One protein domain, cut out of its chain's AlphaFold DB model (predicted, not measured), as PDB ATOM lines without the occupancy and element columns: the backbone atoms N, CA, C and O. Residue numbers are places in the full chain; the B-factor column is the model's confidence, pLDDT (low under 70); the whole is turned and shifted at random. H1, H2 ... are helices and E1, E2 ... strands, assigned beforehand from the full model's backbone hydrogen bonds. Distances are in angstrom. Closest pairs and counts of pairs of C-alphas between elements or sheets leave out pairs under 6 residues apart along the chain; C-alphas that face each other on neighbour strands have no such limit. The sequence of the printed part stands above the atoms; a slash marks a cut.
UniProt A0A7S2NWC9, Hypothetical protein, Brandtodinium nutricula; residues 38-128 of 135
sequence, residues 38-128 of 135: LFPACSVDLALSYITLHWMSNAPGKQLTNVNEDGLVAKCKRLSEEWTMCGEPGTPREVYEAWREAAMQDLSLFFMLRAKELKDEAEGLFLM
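AT A GLANCE: This is residues 38 to 128 of the 135 residues of the protein "Hypothetical protein" of Brandtodinium nutricula (UniProt A0A7S2NWC9). One long helix, H2, runs along the longest axis, with a small sheet of two parallel strands, E1 and E2, at its last end and a loose loop region with the short helix H1 near its first end. The unnamed stretch 51 to 80 leads from the sheet to H1 and loops out past the first end of H2. The printed part has 91 residues, with two named helices and two named strands in the order E1, H1, H2, E2; the class is mixed, helices and strands. The whole is loose, with a radius of gyration of the C-alphas of 17.7 A and spans of 56 by 28 by 17 A.

IN THESE COORDINATES: E1, residues 44 to 50, begins at C-alpha 44 (5.665, 20.614, 94.478) and is 16.9 A long. H1 is residues 81 to 84. H2, residues 93 to 117, starts at C-alpha 93 (-26.102, 11.076, 73.162) and is 36.2 A long. E2, residues 118 to 127, measures 17.6 A, bends by 118 degrees at residue 121 and ends at C-alpha 127 (-4.217, 7.177, 87.292).

HOW THE PARTS SIT: E1 and E2 are parallel neighbours, 8 degrees between directions; N 47 and O 123 are 2.9 A apart, N 127 and O 49 2.8 A, both within hydrogen-bond range. E1, H1 H2, E2 form a strand-helix-strand unit, two parallel neighbour strands with helices between, its crossover right-handed. The closest C-alphas of E1 and H2, Val 44 and Glu 117, are 5.8 A apart. H2 and E2 are near each other, with 5 pairs of C-alphas within 10 A. H1 and H2 are close but not clearly touching, the closest C-alphas, Trp 83 and Val 95, 6.5 A apart. H1 and E2 are apart. In H2, 20 of 21 O i to N i+4 pairs are within hydrogen-bond range; H1 is too short for such a pair.

THE WHOLE: The two C-alphas farthest apart, Asp 70 and Glu 121, are 57.4 A apart. The printed part has no cut. The link from E1 to H1 is long, 30 residues. Residues 61 to 84 have pLDDT under 70.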
ATOM      1  N   LEU A  38      -4.137  24.336  95.659       97.81
ATOM      2  CA  LEU A  38      -3.795  23.604  96.881       97.81
ATOM      3  C   LEU A  38      -2.453  24.045  97.458       97.81
ATOM      4  O   LEU A  38      -2.324  24.156  98.676       97.81
ATOM      5  N   PHE A  39      -1.479  24.315  96.591       98.12
ATOM      6  CA  PHE A  39      -0.110  24.631  96.984       98.12
ATOM      7  C   PHE A  39       0.321  26.003  96.447       98.12
ATOM      8  O   PHE A  39      -0.261  26.509  95.484       98.12
ATOM      9  N   PRO A  40       1.333  26.641  97.060       98.19
ATOM     10  CA  PRO A  40       2.018  27.771  96.445       98.19
ATOM     11  C   PRO A  40       2.599  27.400  95.074       98.19
ATOM     12  O   PRO A  40       2.900  26.233  94.809       98.19
ATOM     13  N   ALA A  41       2.792  28.399  94.216       98.31
ATOM     14  CA  ALA A  41       3.413  28.178  92.917       98.31
ATOM     15  C   ALA A  41       4.832  27.602  93.062       98.31
ATOM     16  O   ALA A  41       5.560  27.996  93.977       98.31
ATOM     17  N   CYS A  42       5.207  26.695  92.157       98.25
ATOM     18  CA  CYS A  42       6.546  26.100  92.079       98.25
ATOM     19  C   CYS A  42       7.052  25.532  93.418       98.25
ATOM     20  O   CYS A  42       8.189  25.770  93.830       98.25
ATOM     21  N   SER A  43       6.194  24.803  94.132       98.31
ATOM     22  CA  SER A  43       6.505  24.250  95.456       98.31
ATOM     23  C   SER A  43       6.432  22.726  95.529       98.31
ATOM     24  O   SER A  43       6.940  22.151  96.491       98.31
ATOM     25  N   VAL A  44       5.867  22.067  94.514       98.38
ATOM     26  CA  VAL A  44       5.665  20.614  94.478       98.38
ATOM     27  C   VAL A  44       6.672  19.956  93.529       98.38
ATOM     28  O   VAL A  44       6.768  20.341  92.368       98.38
ATOM     29  N   ASP A  45       7.412  18.958  94.015       98.44
ATOM     30  CA  ASP A  45       8.370  18.174  93.212       98.44
ATOM     31  C   ASP A  45       7.724  16.953  92.530       98.44
ATOM     32  O   ASP A  45       8.157  16.525  91.464       98.44
ATOM     33  N   LEU A  46       6.689  16.382  93.152       98.06
ATOM     34  CA  LEU A  46       5.985  15.200  92.658       98.06
ATOM     35  C   LEU A  46       4.498  15.289  93.005       98.06
ATOM     36  O   LEU A  46       4.133  15.406  94.177       98.06
ATOM     37  N   ALA A  47       3.633  15.188  91.996       97.81
ATOM     38  CA  ALA A  47       2.186  15.115  92.173       97.81
ATOM     39  C   ALA A  47       1.667  13.708  91.855       97.81
ATOM     40  O   ALA A  47       1.833  13.212  90.745       97.81
ATOM     41  N   LEU A  48       0.989  13.080  92.817       97.81
ATOM     42  CA  LEU A  48       0.394  11.752  92.657       97.81
ATOM     43  C   LEU A  48      -1.123  11.827  92.817       97.81
ATOM     44  O   LEU A  48      -1.620  12.375  93.802       97.81
ATOM     45  N   SER A  49      -1.861  11.241  91.876       97.44
ATOM     46  CA  SER A  49      -3.318  11.116  91.965       97.44
ATOM     47  C   SER A  49      -3.761   9.758  91.436       97.44
ATOM     48  O   SER A  49      -3.538   9.448  90.270       97.44
ATOM     49  N   TYR A  50      -4.386   8.944  92.284       97.06
ATOM     50  CA  TYR A  50      -4.807   7.588  91.937       97.06
ATOM     51  C   TYR A  50      -6.298   7.408  92.194       97.06
ATOM     52  O   TYR A  50      -6.745   7.550  93.328       97.06
ATOM     53  N   ILE A  51      -7.047   7.042  91.151       96.06
ATOM     54  CA  ILE A  51      -8.468   6.669  91.223       96.06
ATOM     55  C   ILE A  51      -9.313   7.814  91.822       96.06
ATOM     56  O   ILE A  51     -10.201   7.607  92.642       96.06
ATOM     57  N   THR A  52      -9.053   9.047  91.380       94.81
ATOM     58  CA  THR A  52      -9.780  10.252  91.833       94.81
ATOM     59  C   THR A  52     -10.287  11.127  90.692       94.81
ATOM     60  O   THR A  52     -11.386  11.652  90.796       94.81
ATOM     61  N   LEU A  53      -9.535  11.273  89.594       95.31
ATOM     62  CA  LEU A  53      -9.843  12.255  88.539       95.31
ATOM     63  C   LEU A  53     -11.088  11.929  87.694       95.31
ATOM     64  O   LEU A  53     -11.514  12.761  86.904       95.31
ATOM     65  N   HIS A  54     -11.679  10.744  87.868       91.62
ATOM     66  CA  HIS A  54     -12.976  10.391  87.280       91.62
ATOM     67  C   HIS A  54     -14.165  10.929  88.100       91.62
ATOM     68  O   HIS A  54     -15.299  10.897  87.629       91.62
ATOM     69  N   TRP A  55     -13.928  11.434  89.317       92.38
ATOM     70  CA  TRP A  55     -14.935  12.138  90.106       92.38
ATOM     71  C   TRP A  55     -14.954  13.609  89.728       92.38
ATOM     72  O   TRP A  55     -14.046  14.358  90.079       92.38
ATOM     73  N   MET A  56     -16.013  14.016  89.041       89.00
ATOM     74  CA  MET A  56     -16.163  15.385  88.564       89.00
ATOM     75  C   MET A  56     -16.471  16.363  89.702       89.00
ATOM     76  O   MET A  56     -17.053  16.000  90.727       89.00
ATOM     77  N   SER A  57     -16.115  17.630  89.498       91.50
ATOM     78  CA  SER A  57     -16.374  18.727  90.426       91.50
ATOM     79  C   SER A  57     -17.872  18.936  90.642       91.50
ATOM     80  O   SER A  57     -18.305  19.240  91.756       91.50
ATOM     81  N   ASN A  58     -18.665  18.765  89.582       85.94
ATOM     82  CA  ASN A  58     -20.117  18.879  89.571       85.94
ATOM     83  C   ASN A  58     -20.704  17.983  88.472       85.94
ATOM     84  O   ASN A  58     -20.081  17.777  87.436       85.94
ATOM     85  N   ALA A  59     -21.938  17.512  88.655       81.50
ATOM     86  CA  ALA A  59     -22.683  16.891  87.562       81.50
ATOM     87  C   ALA A  59     -23.024  17.945  86.482       81.50
ATOM     88  O   ALA A  59     -23.324  19.097  86.835       81.50
ATOM     89  N   PRO A  60     -23.054  17.578  85.189       76.00
ATOM     90  CA  PRO A  60     -23.475  18.455  84.103       76.00
ATOM     91  C   PRO A  60     -24.995  18.644  84.206       76.00
ATOM     92  O   PRO A  60     -25.787  17.900  83.644       76.00
ATOM     93  N   GLY A  61     -25.422  19.589  85.045       60.91
ATOM     94  CA  GLY A  61     -26.802  19.611  85.543       60.91
ATOM     95  C   GLY A  61     -27.307  20.972  86.005       60.91
ATOM     96  O   GLY A  61     -28.165  21.046  86.883       60.91
ATOM     97  N   LYS A  62     -26.799  22.067  85.424       47.84
ATOM     98  CA  LYS A  62     -27.398  23.410  85.570       47.84
ATOM     99  C   LYS A  62     -27.786  24.087  84.249       47.84
ATOM    100  O   LYS A  62     -28.375  25.162  84.305       47.84
ATOM    101  N   GLN A  63     -27.493  23.489  83.091       46.06
ATOM    102  CA  GLN A  63     -27.607  24.162  81.785       46.06
ATOM    103  C   GLN A  63     -28.370  23.400  80.696       46.06
ATOM    104  O   GLN A  63     -28.458  23.893  79.579       46.06
ATOM    105  N   LEU A  64     -29.002  22.268  81.009       46.97
ATOM    106  CA  LEU A  64     -29.963  21.641  80.099       46.97
ATOM    107  C   LEU A  64     -31.361  21.805  80.689       46.97
ATOM    108  O   LEU A  64     -31.907  20.952  81.384       46.97
ATOM    109  N   THR A  65     -31.905  23.003  80.485       44.06
ATOM    110  CA  THR A  65     -33.334  23.247  80.633       44.06
ATOM    111  C   THR A  65     -34.025  22.577  79.455       44.06
ATOM    112  O   THR A  65     -33.876  23.042  78.327       44.06
ATOM    113  N   ASN A  66     -34.804  21.524  79.699       43.06
ATOM    114  CA  ASN A  66     -35.849  21.154  78.752       43.06
ATOM    115  C   ASN A  66     -36.823  22.336  78.714       43.06
ATOM    116  O   ASN A  66     -37.561  22.578  79.673       43.06
ATOM    117  N   VAL A  67     -36.745  23.139  77.657       41.84
ATOM    118  CA  VAL A  67     -37.782  24.120  77.359       41.84
ATOM    119  C   VAL A  67     -38.921  23.305  76.766       41.84
ATOM    120  O   VAL A  67     -38.843  22.874  75.620       41.84
ATOM    121  N   ASN A  68     -39.949  23.029  77.565       43.28
ATOM    122  CA  ASN A  68     -41.210  22.547  77.011       43.28
ATOM    123  C   ASN A  68     -41.765  23.634  76.069       43.28
ATOM    124  O   ASN A  68     -41.485  24.817  76.281       43.28
ATOM    125  N   GLU A  69     -42.570  23.256  75.073       49.88
ATOM    126  CA  GLU A  69     -43.173  24.169  74.078       49.88
ATOM    127  C   GLU A  69     -43.927  25.369  74.705       49.88
ATOM    128  O   GLU A  69     -44.102  26.399  74.058       49.88
ATOM    129  N   ASP A  70     -44.263  25.291  75.998       49.28
ATOM    130  CA  ASP A  70     -44.954  26.318  76.787       49.28
ATOM    131  C   ASP A  70     -44.027  27.322  77.519       49.28
ATOM    132  O   ASP A  70     -44.492  28.138  78.316       49.28
ATOM    133  N   GLY A  71     -42.704  27.264  77.323       36.66
ATOM    134  CA  GLY A  71     -41.753  28.238  77.887       36.66
ATOM    135  C   GLY A  71     -41.538  28.162  79.409       36.66
ATOM    136  O   GLY A  71     -40.867  29.019  79.989       36.66
ATOM    137  N   LEU A  72     -42.071  27.139  80.082       35.28
ATOM    138  CA  LEU A  72     -41.883  26.928  81.519       35.28
ATOM    139  C   LEU A  72     -40.649  26.058  81.780       35.28
ATOM    140  O   LEU A  72     -40.595  24.888  81.405       35.28
ATOM    141  N   VAL A  73     -39.658  26.637  82.467       41.06
ATOM    142  CA  VAL A  73     -38.426  25.953  82.882       41.06
ATOM    143  C   VAL A  73     -38.767  24.881  83.916       41.06
ATOM    144  O   VAL A  73     -38.859  25.150  85.118       41.06
ATOM    145  N   ALA A  74     -38.934  23.638  83.467       41.03
ATOM    146  CA  ALA A  74     -38.960  22.506  84.372       41.03
ATOM    147  C   ALA A  74     -37.547  22.343  84.946       41.03
ATOM    148  O   ALA A  74     -36.643  21.824  84.294       41.03
ATOM    149  N   LYS A  75     -37.331  22.815  86.183       39.75
ATOM    150  CA  LYS A  75     -36.168  22.407  86.981       39.75
ATOM    151  C   LYS A  75     -36.173  20.881  87.011       39.75
ATOM    152  O   LYS A  75     -37.013  20.308  87.706       39.75
ATOM    153  N   CYS A  76     -35.273  20.243  86.265       41.59
ATOM    154  CA  CYS A  76     -35.102  18.798  86.308       41.59
ATOM    155  C   CYS A  76     -34.678  18.442  87.739       41.59
ATOM    156  O   CYS A  76     -33.554  18.696  88.165       41.59
ATOM    157  N   LYS A  77     -35.654  18.026  88.552       42.41
ATOM    158  CA  LYS A  77     -35.528  17.965  90.014       42.41
ATOM    159  C   LYS A  77     -34.859  16.687  90.512       42.41
ATOM    160  O   LYS A  77     -34.704  16.536  91.719       42.41
ATOM    161  N   ARG A  78     -34.447  15.787  89.624       43.28
ATOM    162  CA  ARG A  78     -33.659  14.593  89.930       43.28
ATOM    163  C   ARG A  78     -32.832  14.258  88.695       43.28
ATOM    164  O   ARG A  78     -33.389  14.238  87.604       43.28
ATOM    165  N   LEU A  79     -31.541  13.993  88.876       51.00
ATOM    166  CA  LEU A  79     -30.785  13.199  87.909       51.00
ATOM    167  C   LEU A  79     -31.542  11.861  87.823       51.00
ATOM    168  O   LEU A  79     -31.656  11.179  88.843       51.00
ATOM    169  N   SER A  80     -32.183  11.538  86.695       56.19
ATOM    170  CA  SER A  80     -32.680  10.171  86.488       56.19
ATOM    171  C   SER A  80     -31.476   9.224  86.395       56.19
ATOM    172  O   SER A  80     -30.343   9.674  86.211       56.19
ATOM    173  N   GLU A  81     -31.682   7.915  86.551       52.53
ATOM    174  CA  GLU A  81     -30.595   6.921  86.458       52.53
ATOM    175  C   GLU A  81     -29.787   7.071  85.152       52.53
ATOM    176  O   GLU A  81     -28.559   7.009  85.180       52.53
ATOM    177  N   GLU A  82     -30.457   7.441  84.055       53.56
ATOM    178  CA  GLU A  82     -29.876   7.781  82.742       53.56
ATOM    179  C   GLU A  82     -28.850   8.930  82.794       53.56
ATOM    180  O   GLU A  82     -27.881   8.941  82.044       53.56
ATOM    181  N   TRP A  83     -29.022   9.890  83.707       59.59
ATOM    182  CA  TRP A  83     -28.062  10.979  83.926       59.59
ATOM    183  C   TRP A  83     -26.923  10.599  84.860       59.59
ATOM    184  O   TRP A  83     -25.969  11.358  84.971       59.59
ATOM    185  N   THR A  84     -27.031   9.477  85.567       64.12
ATOM    186  CA  THR A  84     -26.046   9.063  86.574       64.12
ATOM    187  C   THR A  84     -25.111   7.984  86.027       64.12
ATOM    188  O   THR A  84     -23.994   7.840  86.513       64.12
ATOM    189  N   MET A  85     -25.549   7.265  84.990       72.69
ATOM    190  CA  MET A  85     -24.808   6.193  84.331       72.69
ATOM    191  C   MET A  85     -24.542   6.535  82.858       72.69
ATOM    192  O   MET A  85     -24.941   5.812  81.953       72.69
ATOM    193  N   CYS A  86     -23.860   7.655  82.608       73.56
ATOM    194  CA  CYS A  86     -23.691   8.215  81.262       73.56
ATOM    195  C   CYS A  86     -22.922   7.327  80.263       73.56
ATOM    196  O   CYS A  86     -22.882   7.652  79.081       73.56
ATOM    197  N   GLY A  87     -22.274   6.253  80.726       75.94
ATOM    198  CA  GLY A  87     -21.558   5.284  79.889       75.94
ATOM    199  C   GLY A  87     -22.372   4.042  79.514       75.94
ATOM    200  O   GLY A  87     -21.851   3.186  78.806       75.94
ATOM    201  N   GLU A  88     -23.615   3.916  79.985       79.69
ATOM    202  CA  GLU A  88     -24.424   2.715  79.758       79.69
ATOM    203  C   GLU A  88     -25.107   2.717  78.383       79.69
ATOM    204  O   GLU A  88     -25.516   3.782  77.891       79.69
ATOM    205  N   PRO A  89     -25.306   1.530  77.773       75.19
ATOM    206  CA  PRO A  89     -26.104   1.391  76.563       75.19
ATOM    207  C   PRO A  89     -27.506   1.991  76.739       75.19
ATOM    208  O   PRO A  89     -28.200   1.710  77.713       75.19
ATOM    209  N   GLY A  90     -27.936   2.804  75.772       75.25
ATOM    210  CA  GLY A  90     -29.239   3.478  75.809       75.25
ATOM    211  C   GLY A  90     -29.221   4.875  76.435       75.25
ATOM    212  O   GLY A  90     -30.241   5.559  76.386       75.25
ATOM    213  N   THR A  91     -28.079   5.339  76.954       77.25
ATOM    214  CA  THR A  91     -27.917   6.741  77.364       77.25
ATOM    215  C   THR A  91     -28.073   7.667  76.150       77.25
ATOM    216  O   THR A  91     -27.346   7.494  75.163       77.25
ATOM    217  N   PRO A  92     -28.955   8.687  76.207       81.56
ATOM    218  CA  PRO A  92     -29.062   9.680  75.146       81.56
ATOM    219  C   PRO A  92     -27.713  10.346  74.867       81.56
ATOM    220  O   PRO A  92     -26.957  10.678  75.785       81.56
ATOM    221  N   ARG A  93     -27.404  10.554  73.588       82.56
ATOM    222  CA  ARG A  93     -26.102  11.076  73.162       82.56
ATOM    223  C   ARG A  93     -25.792  12.435  73.786       82.56
ATOM    224  O   ARG A  93     -24.655  12.685  74.170       82.56
ATOM    225  N   GLU A  94     -26.800  13.285  73.934       82.06
ATOM    226  CA  GLU A  94     -26.676  14.621  74.518       82.06
ATOM    227  C   GLU A  94     -26.231  14.554  75.984       82.06
ATOM    228  O   GLU A  94     -25.443  15.381  76.440       82.06
ATOM    229  N   VAL A  95     -26.698  13.538  76.718       80.75
ATOM    230  CA  VAL A  95     -26.306  13.293  78.111       80.75
ATOM    231  C   VAL A  95     -24.844  12.861  78.168       80.75
ATOM    232  O   VAL A  95     -24.065  13.453  78.916       80.75
ATOM    233  N   TYR A  96     -24.442  11.883  77.349       84.38
ATOM    234  CA  TYR A  96     -23.041  11.454  77.262       84.38
ATOM    235  C   TYR A  96     -22.111  12.619  76.901       84.38
ATOM    236  O   TYR A  96     -21.081  12.815  77.547       84.38
ATOM    237  N   GLU A  97     -22.473  13.416  75.894       86.38
ATOM    238  CA  GLU A  97     -21.663  14.553  75.450       86.38
ATOM    239  C   GLU A  97     -21.536  15.625  76.538       86.38
ATOM    240  O   GLU A  97     -20.432  16.132  76.742       86.38
ATOM    241  N   ALA A  98     -22.603  15.898  77.298       85.56
ATOM    242  CA  ALA A  98     -22.562  16.831  78.423       85.56
ATOM    243  C   ALA A  98     -21.628  16.355  79.554       85.56
ATOM    244  O   ALA A  98     -20.857  17.148  80.100       85.56
ATOM    245  N   TRP A  99     -21.649  15.060  79.889       87.44
ATOM    246  CA  TRP A  99     -20.715  14.466  80.856       87.44
ATOM    247  C   TRP A  99     -19.276  14.471  80.351       87.44
ATOM    248  O   TRP A  99     -18.372  14.862  81.091       87.44
ATOM    249  N   ARG A 100     -19.054  14.110  79.083       89.62
ATOM    250  CA  ARG A 100     -17.729  14.154  78.453       89.62
ATOM    251  C   ARG A 100     -17.152  15.566  78.480       89.62
ATOM    252  O   ARG A 100     -15.980  15.740  78.799       89.62
ATOM    253  N   GLU A 101     -17.957  16.571  78.142       90.38
ATOM    254  CA  GLU A 101     -17.523  17.965  78.153       90.38
ATOM    255  C   GLU A 101     -17.147  18.424  79.567       90.38
ATOM    256  O   GLU A 101     -16.050  18.952  79.761       90.38
ATOM    257  N   ALA A 102     -17.999  18.162  80.562       90.69
ATOM    258  CA  ALA A 102     -17.715  18.507  81.954       90.69
ATOM    259  C   ALA A 102     -16.441  17.817  82.476       90.69
ATOM    260  O   ALA A 102     -15.582  18.479  83.059       90.69
ATOM    261  N   ALA A 103     -16.264  16.523  82.191       92.19
ATOM    262  CA  ALA A 103     -15.064  15.776  82.564       92.19
ATOM    263  C   ALA A 103     -13.793  16.380  81.943       92.19
ATOM    264  O   ALA A 103     -12.774  16.524  82.620       92.19
ATOM    265  N   MET A 104     -13.851  16.777  80.668       93.38
ATOM    266  CA  MET A 104     -12.720  17.405  79.980       93.38
ATOM    267  C   MET A 104     -12.387  18.791  80.542       93.38
ATOM    268  O   MET A 104     -11.205  19.128  80.667       93.38
ATOM    269  N   GLN A 105     -13.398  19.588  80.897       95.06
ATOM    270  CA  GLN A 105     -13.206  20.894  81.535       95.06
ATOM    271  C   GLN A 105     -12.536  20.743  82.907       95.06
ATOM    272  O   GLN A 105     -11.538  21.412  83.183       95.06
ATOM    273  N   ASP A 106     -13.032  19.820  83.729       96.31
ATOM    274  CA  ASP A 106     -12.483  19.522  85.049       96.31
ATOM    275  C   ASP A 106     -11.045  18.997  84.965       96.31
ATOM    276  O   ASP A 106     -10.162  19.464  85.688       96.31
ATOM    277  N   LEU A 107     -10.774  18.061  84.051       96.44
ATOM    278  CA  LEU A 107      -9.436  17.506  83.865       96.44
ATOM    279  C   LEU A 107      -8.443  18.578  83.388       96.44
ATOM    280  O   LEU A 107      -7.324  18.665  83.897       96.44
ATOM    281  N   SER A 108      -8.870  19.448  82.469       97.81
ATOM    282  CA  SER A 108      -8.067  20.590  82.016       97.81
ATOM    283  C   SER A 108      -7.782  21.558  83.163       97.81
ATOM    284  O   SER A 108      -6.642  21.986  83.345       97.81
ATOM    285  N   LEU A 109      -8.795  21.876  83.978       98.12
ATOM    286  CA  LEU A 109      -8.640  22.718  85.161       98.12
ATOM    287  C   LEU A 109      -7.649  22.109  86.155       98.12
ATOM    288  O   LEU A 109      -6.749  22.808  86.623       98.12
ATOM    289  N   PHE A 110      -7.767  20.811  86.436       98.25
ATOM    290  CA  PHE A 110      -6.833  20.092  87.294       98.25
ATOM    291  C   PHE A 110      -5.393  20.229  86.786       98.25
ATOM    292  O   PHE A 110      -4.527  20.658  87.549       98.25
ATOM    293  N   PHE A 111      -5.131  19.940  85.507       98.00
ATOM    294  CA  PHE A 111      -3.780  20.044  84.951       98.00
ATOM    295  C   PHE A 111      -3.241  21.473  84.969       98.00
ATOM    296  O   PHE A 111      -2.094  21.676  85.355       98.00
ATOM    297  N   MET A 112      -4.065  22.473  84.644       98.38
ATOM    298  CA  MET A 112      -3.659  23.880  84.730       98.38
ATOM    299  C   MET A 112      -3.278  24.295  86.155       98.38
ATOM    300  O   MET A 112      -2.358  25.091  86.339       98.38
ATOM    301  N   LEU A 113      -3.987  23.791  87.167       98.50
ATOM    302  CA  LEU A 113      -3.680  24.071  88.568       98.50
ATOM    303  C   LEU A 113      -2.395  23.364  89.006       98.50
ATOM    304  O   LEU A 113      -1.516  24.014  89.565       98.50
ATOM    305  N   ARG A 114      -2.246  22.068  88.701       98.12
ATOM    306  CA  ARG A 114      -1.036  21.307  89.051       98.12
ATOM    307  C   ARG A 114       0.205  21.857  88.357       98.12
ATOM    308  O   ARG A 114       1.228  22.001  89.010       98.12
ATOM    309  N   ALA A 115       0.105  22.255  87.090       97.62
ATOM    310  CA  ALA A 115       1.218  22.855  86.354       97.62
ATOM    311  C   ALA A 115       1.749  24.143  87.008       97.62
ATOM    312  O   ALA A 115       2.941  24.408  86.944       97.62
ATOM    313  N   LYS A 116       0.889  24.937  87.663       98.38
ATOM    314  CA  LYS A 116       1.319  26.138  88.403       98.38
ATOM    315  C   LYS A 116       2.012  25.806  89.723       98.38
ATOM    316  O   LYS A 116       2.826  26.587  90.205       98.38
ATOM    317  N   GLU A 117       1.627  24.700  90.346       98.62
ATOM    318  CA  GLU A 117       2.113  24.278  91.663       98.62
ATOM    319  C   GLU A 117       3.420  23.483  91.576       98.62
ATOM    320  O   GLU A 117       4.238  23.540  92.497       98.62
ATOM    321  N   LEU A 118       3.617  22.763  90.473       98.56
ATOM    322  CA  LEU A 118       4.819  21.994  90.180       98.56
ATOM    323  C   LEU A 118       6.025  22.907  89.919       98.56
ATOM    324  O   LEU A 118       5.895  24.005  89.376       98.56
ATOM    325  N   LYS A 119       7.206  22.456  90.347       98.62
ATOM    326  CA  LYS A 119       8.490  23.073  89.979       98.62
ATOM    327  C   LYS A 119       8.854  22.741  88.529       98.62
ATOM    328  O   LYS A 119       8.308  21.807  87.944       98.62
ATOM    329  N   ASP A 120       9.822  23.467  87.981       97.38
ATOM    330  CA  ASP A 120      10.465  23.075  86.725       97.38
ATOM    331  C   ASP A 120      11.078  21.671  86.878       97.38
ATOM    332  O   ASP A 120      11.650  21.356  87.924       97.38
ATOM    333  N   GLU A 121      10.928  20.828  85.851       96.69
ATOM    334  CA  GLU A 121      11.344  19.409  85.830       96.69
ATOM    335  C   GLU A 121      10.654  18.495  86.866       96.69
ATOM    336  O   GLU A 121      11.044  17.340  87.033       96.69
ATOM    337  N   ALA A 122       9.621  18.977  87.563       98.06
ATOM    338  CA  ALA A 122       8.817  18.144  88.451       98.06
ATOM    339  C   ALA A 122       7.904  17.189  87.669       98.06
ATOM    340  O   ALA A 122       7.519  17.446  86.525       98.06
ATOM    341  N   GLU A 123       7.490  16.104  88.322       97.81
ATOM    342  CA  GLU A 123       6.704  15.050  87.680       97.81
ATOM    343  C   GLU A 123       5.286  14.938  88.250       97.81
ATOM    344  O   GLU A 123       5.014  15.179  89.431       97.81
ATOM    345  N   GLY A 124       4.355  14.535  87.388       97.19
ATOM    346  CA  GLY A 124       2.985  14.202  87.755       97.19
ATOM    347  C   GLY A 124       2.635  12.793  87.290       97.19
ATOM    348  O   GLY A 124       2.758  12.493  86.105       97.19
ATOM    349  N   LEU A 125       2.162  11.944  88.203       97.94
ATOM    350  CA  LEU A 125       1.639  10.618  87.881       97.94
ATOM    351  C   LEU A 125       0.163  10.547  88.262       97.94
ATOM    352  O   LEU A 125      -0.220  10.665  89.432       97.94
ATOM    353  N   PHE A 126      -0.670  10.340  87.244       97.38
ATOM    354  CA  PHE A 126      -2.120  10.381  87.366       97.38
ATOM    355  C   PHE A 126      -2.744   9.105  86.804       97.38
ATOM    356  O   PHE A 126      -2.590   8.794  85.625       97.38
ATOM    357  N   LEU A 127      -3.465   8.374  87.652       97.00
ATOM    358  CA  LEU A 127      -4.217   7.177  87.292       97.00
ATOM    359  C   LEU A 127      -5.705   7.418  87.541       97.00
ATOM    360  O   LEU A 127      -6.109   7.818  88.635       97.00
ATOM    361  N   MET A 128      -6.539   7.120  86.552       95.31
ATOM    362  CA  MET A 128      -7.993   7.245  86.646       95.31
ATOM    363  C   MET A 128      -8.689   6.168  85.820       95.31
ATOM    364  O   MET A 128      -8.073   5.542  84.960       95.31
TER     365      MET A 128